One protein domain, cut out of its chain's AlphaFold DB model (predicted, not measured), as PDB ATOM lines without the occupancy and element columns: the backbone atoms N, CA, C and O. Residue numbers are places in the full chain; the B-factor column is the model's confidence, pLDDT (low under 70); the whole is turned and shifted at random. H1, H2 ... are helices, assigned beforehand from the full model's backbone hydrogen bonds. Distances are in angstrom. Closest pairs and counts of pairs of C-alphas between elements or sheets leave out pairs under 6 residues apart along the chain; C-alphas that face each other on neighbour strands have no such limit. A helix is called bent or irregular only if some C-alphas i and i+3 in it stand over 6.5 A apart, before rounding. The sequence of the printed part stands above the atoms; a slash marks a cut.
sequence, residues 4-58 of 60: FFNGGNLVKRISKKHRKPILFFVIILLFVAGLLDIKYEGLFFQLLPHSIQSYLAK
ATOM      1  N   PHE A   4      -2.089 -50.762  53.337       52.00
ATOM      2  CA  PHE A   4      -2.344 -49.337  53.067       52.00
ATOM      3  C   PHE A   4      -1.191 -48.402  53.479       52.00
ATOM      4  O   PHE A   4      -0.996 -47.362  52.852       52.00
ATOM      5  N   PHE A   5      -0.378 -48.771  54.476       53.34
ATOM      6  CA  PHE A   5       0.745 -47.939  54.935       53.34
ATOM      7  C   PHE A   5       1.940 -47.933  53.965       53.34
ATOM      8  O   PHE A   5       2.738 -46.995  53.976       53.34
ATOM      9  N   ASN A   6       2.062 -48.939  53.089       57.84
ATOM     10  CA  ASN A   6       3.221 -49.073  52.205       57.84
ATOM     11  C   ASN A   6       3.076 -48.271  50.893       57.84
ATOM     12  O   ASN A   6       4.052 -47.712  50.388       57.84
ATOM     13  N   GLY A   7       1.849 -48.136  50.373       59.00
ATOM     14  CA  GLY A   7       1.563 -47.395  49.136       59.00
ATOM     15  C   GLY A   7       1.870 -45.895  49.238       59.00
ATOM     16  O   GLY A   7       2.529 -45.333  48.364       59.00
ATOM     17  N   GLY A   8       1.494 -45.253  50.351       61.81
ATOM     18  CA  GLY A   8       1.779 -43.830  50.582       61.81
ATOM     19  C   GLY A   8       3.278 -43.515  50.666       61.81
ATOM     20  O   GLY A   8       3.729 -42.469  50.195       61.81
ATOM     21  N   ASN A   9       4.079 -44.442  51.197       66.31
ATOM     22  CA  ASN A   9       5.526 -44.269  51.337       66.31
ATOM     23  C   ASN A   9       6.274 -44.457  50.003       66.31
ATOM     24  O   ASN A   9       7.280 -43.786  49.751       66.31
ATOM     25  N   LEU A  10       5.760 -45.318  49.117       64.31
ATOM     26  CA  LEU A  10       6.279 -45.515  47.761       64.31
ATOM     27  C   LEU A  10       6.031 -44.290  46.874       64.31
ATOM     28  O   LEU A  10       6.978 -43.773  46.278       64.31
ATOM     29  N   VAL A  11       4.808 -43.753  46.858       64.25
ATOM     30  CA  VAL A  11       4.477 -42.539  46.085       64.25
ATOM     31  C   VAL A  11       5.297 -41.341  46.577       64.25
ATOM     32  O   VAL A  11       5.840 -40.577  45.774       64.25
ATOM     33  N   LYS A  12       5.486 -41.216  47.897       64.69
ATOM     34  CA  LYS A  12       6.322 -40.168  48.501       64.69
ATOM     35  C   LYS A  12       7.797 -40.291  48.099       64.69
ATOM     36  O   LYS A  12       8.445 -39.270  47.871       64.69
ATOM     37  N   ARG A  13       8.331 -41.511  47.954       62.78
ATOM     38  CA  ARG A  13       9.704 -41.762  47.469       62.78
ATOM     39  C   ARG A  13       9.860 -41.500  45.966       62.78
ATOM     40  O   ARG A  13      10.851 -40.886  45.572       62.78
ATOM     41  N   ILE A  14       8.883 -41.891  45.147       62.91
ATOM     42  CA  ILE A  14       8.888 -41.670  43.689       62.91
ATOM     43  C   ILE A  14       8.776 -40.169  43.377       62.91
ATOM     44  O   ILE A  14       9.597 -39.622  42.641       62.91
ATOM     45  N   SER A  15       7.848 -39.456  44.023       60.47
ATOM     46  CA  SER A  15       7.687 -38.004  43.855       60.47
ATOM     47  C   SER A  15       8.960 -37.225  44.225       60.47
ATOM     48  O   SER A  15       9.375 -36.311  43.507       60.47
ATOM     49  N   LYS A  16       9.652 -37.629  45.301       60.12
ATOM     50  CA  LYS A  16      10.901 -36.982  45.738       60.12
ATOM     51  C   LYS A  16      12.073 -37.230  44.777       60.12
ATOM     52  O   LYS A  16      12.969 -36.393  44.701       60.12
ATOM     53  N   LYS A  17      12.056 -38.345  44.037       61.78
ATOM     54  CA  LYS A  17      13.110 -38.735  43.086       61.78
ATOM     55  C   LYS A  17      12.956 -38.061  41.715       61.78
ATOM     56  O   LYS A  17      13.965 -37.704  41.115       61.78
ATOM     57  N   HIS A  18      11.725 -37.819  41.255       61.25
ATOM     58  CA  HIS A  18      11.455 -37.289  39.907       61.25
ATOM     59  C   HIS A  18      11.098 -35.793  39.847       61.25
ATOM     60  O   HIS A  18      11.066 -35.223  38.760       61.25
ATOM     61  N   ARG A  19      10.903 -35.107  40.981       66.56
ATOM     62  CA  ARG A  19      10.619 -33.655  40.994       66.56
ATOM     63  C   ARG A  19      11.706 -32.795  40.337       66.56
ATOM     64  O   ARG A  19      11.387 -31.824  39.662       66.56
ATOM     65  N   LYS A  20      12.981 -33.144  40.535       74.44
ATOM     66  CA  LYS A  20      14.127 -32.394  39.992       74.44
ATOM     67  C   LYS A  20      14.216 -32.452  38.454       74.44
ATOM     68  O   LYS A  20      14.296 -31.385  37.854       74.44
ATOM     69  N   PRO A  21      14.166 -33.632  37.800       81.44
ATOM     70  CA  PRO A  21      14.227 -33.698  36.337       81.44
ATOM     71  C   PRO A  21      12.998 -33.087  35.655       81.44
ATOM     72  O   PRO A  21      13.141 -32.489  34.596       81.44
ATOM     73  N   ILE A  22      11.811 -33.168  36.265       84.75
ATOM     74  CA  ILE A  22      10.603 -32.522  35.723       84.75
ATOM     75  C   ILE A  22      10.766 -31.000  35.712       84.75
ATOM     76  O   ILE A  22      10.488 -30.362  34.702       84.75
ATOM     77  N   LEU A  23      11.264 -30.417  36.807       85.19
ATOM     78  CA  LEU A  23      11.530 -28.981  36.867       85.19
ATOM     79  C   LEU A  23      12.550 -28.557  35.801       85.19
ATOM     80  O   LEU A  23      12.349 -27.561  35.115       85.19
ATOM     81  N   PHE A  24      13.611 -29.346  35.626       87.81
ATOM     82  CA  PHE A  24      14.626 -29.095  34.606       87.81
ATOM     83  C   PHE A  24      14.046 -29.148  33.183       87.81
ATOM     84  O   PHE A  24      14.327 -28.274  32.367       87.81
ATOM     85  N   PHE A  25      13.177 -30.120  32.904       90.00
ATOM     86  CA  PHE A  25      12.498 -30.241  31.615       90.00
ATOM     87  C   PHE A  25      11.579 -29.047  31.321       90.00
ATOM     88  O   PHE A  25      11.596 -28.517  30.212       90.00
ATOM     89  N   VAL A  26      10.828 -28.575  32.322       90.94
ATOM     90  CA  VAL A  26       9.975 -27.380  32.197       90.94
ATOM     91  C   VAL A  26      10.809 -26.130  31.904       90.94
ATOM     92  O   VAL A  26      10.426 -25.339  31.046       90.94
ATOM     93  N   ILE A  27      11.964 -25.972  32.559       91.25
ATOM     94  CA  ILE A  27      12.881 -24.851  32.299       91.25
ATOM     95  C   ILE A  27      13.390 -24.891  30.854       91.25
ATOM     96  O   ILE A  27      13.370 -23.862  30.185       91.25
ATOM     97  N   ILE A  28      13.797 -26.061  30.352       92.50
ATOM     98  CA  ILE A  28      14.256 -26.211  28.962       92.50
ATOM     99  C   ILE A  28      13.138 -25.863  27.978       92.50
ATOM    100  O   ILE A  28      13.377 -25.123  27.028       92.50
ATOM    101  N   LEU A  29      11.919 -26.355  28.208       91.56
ATOM    102  CA  LEU A  29      10.758 -26.044  27.371       91.56
ATOM    103  C   LEU A  29      10.471 -24.540  27.321       91.56
ATOM    104  O   LEU A  29      10.264 -24.002  26.236       91.56
ATOM    105  N   LEU A  30      10.511 -23.860  28.470       88.62
ATOM    106  CA  LEU A  30      10.392 -22.401  28.556       88.62
ATOM    107  C   LEU A  30      11.507 -21.692  27.784       88.62
ATOM    108  O   LEU A  30      11.243 -20.714  27.092       88.62
ATOM    109  N   PHE A  31      12.736 -22.201  27.865       88.44
ATOM    110  CA  PHE A  31      13.878 -21.633  27.156       88.44
ATOM    111  C   PHE A  31      13.728 -21.764  25.639       88.44
ATOM    112  O   PHE A  31      13.936 -20.795  24.919       88.44
ATOM    113  N   VAL A  32      13.326 -22.944  25.156       88.56
ATOM    114  CA  VAL A  32      13.093 -23.200  23.728       88.56
ATOM    115  C   VAL A  32      11.921 -22.366  23.215       88.56
ATOM    116  O   VAL A  32      12.052 -21.743  22.168       88.56
ATOM    117  N   ALA A  33      10.810 -22.304  23.955       85.69
ATOM    118  CA  ALA A  33       9.661 -21.477  23.595       85.69
ATOM    119  C   ALA A  33      10.024 -19.985  23.552       85.69
ATOM    120  O   ALA A  33       9.665 -19.306  22.598       85.69
ATOM    121  N   GLY A  34      10.789 -19.496  24.532       85.38
ATOM    122  CA  GLY A  34      11.266 -18.113  24.558       85.38
ATOM    123  C   GLY A  34      12.240 -17.793  23.422       85.38
ATOM    124  O   GLY A  34      12.104 -16.761  22.777       85.38
ATOM    125  N   LEU A  35      13.188 -18.687  23.122       85.12
ATOM    126  CA  LEU A  35      14.097 -18.543  21.976       85.12
ATOM    127  C   LEU A  35      13.347 -18.516  20.645       85.12
ATOM    128  O   LEU A  35      13.687 -17.731  19.762       85.12
ATOM    129  N   LEU A  36      12.340 -19.378  20.501       83.38
ATOM    130  CA  LEU A  36      11.508 -19.430  19.308       83.38
ATOM    131  C   LEU A  36      10.687 -18.143  19.172       83.38
ATOM    132  O   LEU A  36      10.673 -17.547  18.103       83.38
ATOM    133  N   ASP A  37      10.074 -17.677  20.258       86.44
ATOM    134  CA  ASP A  37       9.299 -16.437  20.267       86.44
ATOM    135  C   ASP A  37      10.178 -15.215  19.942       86.44
ATOM    136  O   ASP A  37       9.789 -14.394  19.124       86.44
ATOM    137  N   ILE A  38      11.411 -15.144  20.458       82.25
ATOM    138  CA  ILE A  38      12.374 -14.088  20.094       82.25
ATOM    139  C   ILE A  38      12.747 -14.150  18.609       82.25
ATOM    140  O   ILE A  38      12.757 -13.124  17.936       82.25
ATOM    141  N   LYS A  39      13.047 -15.343  18.084       80.31
ATOM    142  CA  LYS A  39      13.474 -15.517  16.688       80.31
ATOM    143  C   LYS A  39      12.384 -15.149  15.677       80.31
ATOM    144  O   LYS A  39      12.703 -14.684  14.588       80.31
ATOM    145  N   TYR A  40      11.121 -15.414  15.998       81.25
ATOM    146  CA  TYR A  40       9.990 -15.171  15.099       81.25
ATOM    147  C   TYR A  40       9.194 -13.910  15.464       81.25
ATOM    148  O   TYR A  40       8.049 -13.787  15.038       81.25
ATOM    149  N   GLU A  41       9.782 -13.000  16.253       82.25
ATOM    150  CA  GLU A  41       9.140 -11.763  16.728       82.25
ATOM    151  C   GLU A  41       7.732 -11.994  17.313       82.25
ATOM    152  O   GLU A  41       6.776 -11.263  17.040       82.25
ATOM    153  N   GLY A  42       7.602 -13.058  18.099       83.00
ATOM    154  CA  GLY A  42       6.358 -13.501  18.707       83.00
ATOM    155  C   GLY A  42       5.853 -12.590  19.830       83.00
ATOM    156  O   GLY A  42       6.335 -11.478  20.057       83.00
ATOM    157  N   LEU A  43       4.818 -13.048  20.536       81.06
ATOM    158  CA  LEU A  43       4.056 -12.206  21.467       81.06
ATOM    159  C   LEU A  43       4.889 -11.718  22.655       81.06
ATOM    160  O   LEU A  43       4.707 -10.585  23.100       81.06
ATOM    161  N   PHE A  44       5.800 -12.542  23.175       80.31
ATOM    162  CA  PHE A  44       6.696 -12.116  24.249       80.31
ATOM    163  C   PHE A  44       7.753 -11.153  23.726       80.31
ATOM    164  O   PHE A  44       8.050 -10.181  24.418       80.31
ATOM    165  N   PHE A  45       8.274 -11.368  22.516       81.88
ATOM    166  CA  PHE A  45       9.208 -10.440  21.881       81.88
ATOM    167  C   PHE A  45       8.596  -9.050  21.689       81.88
ATOM    168  O   PHE A  45       9.209  -8.051  22.057       81.88
ATOM    169  N   GLN A  46       7.357  -8.983  21.208       83.81
ATOM    170  CA  GLN A  46       6.624  -7.724  21.036       83.81
ATOM    171  C   GLN A  46       6.307  -7.028  22.364       83.81
ATOM    172  O   GLN A  46       6.216  -5.801  22.414       83.81
ATOM    173  N   LEU A  47       6.167  -7.795  23.448       87.44
ATOM    174  CA  LEU A  47       5.993  -7.250  24.793       87.44
ATOM    175  C   LEU A  47       7.291  -6.675  25.380       87.44
ATOM    176  O   LEU A  47       7.236  -5.937  26.368       87.44
ATOM    177  N   LEU A  48       8.460  -7.024  24.824       84.25
ATOM    178  CA  LEU A  48       9.734  -6.491  25.299       84.25
ATOM    179  C   LEU A  48       9.828  -4.987  25.011       84.25
ATOM    180  O   LEU A  48       9.305  -4.503  24.011       84.25
ATOM    181  N   PRO A  49      10.559  -4.226  25.836       87.94
ATOM    182  CA  PRO A  49      10.874  -2.837  25.540       87.94
ATOM    183  C   PRO A  49      11.599  -2.685  24.200       87.94
ATOM    184  O   PRO A  49      12.461  -3.493  23.846       87.94
ATOM    185  N   HIS A  50      11.330  -1.578  23.510       86.62
ATOM    186  CA  HIS A  50      11.900  -1.265  22.194       86.62
ATOM    187  C   HIS A  50      13.440  -1.344  22.143       86.62
ATOM    188  O   HIS A  50      14.014  -1.737  21.129       86.62
ATOM    189  N   SER A  51      14.123  -0.997  23.241       86.38
ATOM    190  CA  SER A  51      15.583  -1.103  23.357       86.38
ATOM    191  C   SER A  51      16.079  -2.549  23.269       86.38
ATOM    192  O   SER A  51      17.097  -2.814  22.633       86.38
ATOM    193  N   ILE A  52      15.348  -3.485  23.878       83.56
ATOM    194  CA  ILE A  52      15.689  -4.909  23.915       83.56
ATOM    195  C   ILE A  52      15.326  -5.566  22.584       83.56
ATOM    196  O   ILE A  52      16.140  -6.316  22.050       83.56
ATOM    197  N   GLN A  53      14.170  -5.224  22.006       84.56
ATOM    198  CA  GLN A  53      13.797  -5.680  20.662       84.56
ATOM    199  C   GLN A  53      14.856  -5.281  19.630       84.56
ATOM    200  O   GLN A  53      15.357  -6.126  18.897       84.56
ATOM    201  N   SER A  54      15.273  -4.009  19.626       85.38
ATOM    202  CA  SER A  54      16.275  -3.512  18.675       85.38
ATOM    203  C   SER A  54      17.659  -4.136  18.881       85.38
ATOM    204  O   SER A  54      18.410  -4.299  17.923       85.38
ATOM    205  N   TYR A  55      18.014  -4.495  20.117       86.25
ATOM    206  CA  TYR A  55      19.252  -5.217  20.402       86.25
ATOM    207  C   TYR A  55      19.201  -6.663  19.892       86.25
ATOM    208  O   TYR A  55      20.143  -7.123  19.251       86.25
ATOM    209  N   LEU A  56      18.094  -7.365  20.134       80.31
ATOM    210  CA  LEU A  56      17.906  -8.754  19.717       80.31
ATOM    211  C   LEU A  56      17.760  -8.898  18.194       80.31
ATOM    212  O   LEU A  56      18.370  -9.800  17.632       80.31
ATOM    213  N   ALA A  57      17.061  -7.974  17.527       79.50
ATOM    214  CA  ALA A  57      16.930  -7.918  16.063       79.50
ATOM    215  C   ALA A  57      18.250  -7.619  15.327       79.50
ATOM    216  O   ALA A  57      18.320  -7.697  14.108       79.50
ATOM    217  N   LYS A  58      19.300  -7.212  16.052       81.50
ATOM    218  CA  LYS A  58      20.659  -7.083  15.500       81.50
ATOM    219  C   LYS A  58      21.488  -8.358  15.658       81.50
ATOM    220  O   LYS A  58      22.538  -8.462  15.034       81.50
TER     221      LYS A  58
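Overview. This is residues 4 to 58 of the 60 residues of an uncharacterized protein of Bacillus wudalianchiensis (UniProt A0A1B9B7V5). One long helix, H1, bent into two arms, makes nearly the whole length of a rod, and a small head of two short helices, H2 and H3, is gathered at its far end. Residues 4 to 32 of H1 stand free and stick out from this head like a long handle. The printed part has 55 residues with three named helices in the order H1, H2, H3 and no named strand; the class is all helix. The whole is extended, with a radius of gyration of the C-alphas of 19.4 A, and it spans 59 by 15 by 15 A.

Along the chain. H1 is residues 4 to 39, by its hydrogen bonds assigned as one helix, but it is bent: C-alphas 17 and 20 are 7.1 A apart, where about 5 A belongs to a regular helix. Its first arm, H1a, is residues 4 to 17 and measures 21.2 A from C-alpha 4 at (-2.344, -49.337, 53.067) to C-alpha 17. Residues 18 and 19 belong to neither arm. The second arm, H1b, is residues 20 to 39 and measures 28.8 A, ending with C-alpha 39 at (13.474, -15.517, 16.688). H2 is residues 43 to 47, 6.3 A long. H3 is residues 50 to 56, 9.9 A long, and its last C-alpha, that of Leu 56, is at (17.906, -8.754, 19.717).

Arrangement. The lines of H1a and H1b stand at a steep tilt of 41 degrees. H1a is apart from H2 and from H3. H1b and H2 touch only at the corner by their link, with residues 34 to 38 of H1b alone; their closest C-alphas, those of Ile 38 and Phe 45, are 5.2 A apart. H2 and H3 are close but not clearly touching, the closest C-alphas being those of Phe 45 and Gln 53 at 6.7 A. H1b and H3 are also close but not clearly touching, with the C-alphas of Ile 38 and Leu 56 closest at 7.7 A. The lines of H1b and H3 are about perpendicular, at 77 degrees. In H1b, H2 and H3 every pair of O i and N i+4 is within hydrogen-bond range, while in H1a 8 of 10 are.

Size, cuts and confidence. The two C-alphas farthest apart are those of Phe 4 and Lys 58, the first and last printed residues, at 61.0 A. The printed part has no cut. The links from H1 to H2 and from H2 to H3 are tight, with 3 and 2 residues between the helices, and no link is long. The mean pLDDT of the printed part is 78.0; residues 4 to 19 are under 70, and the mean is 61 in H1a and 86 in H1b.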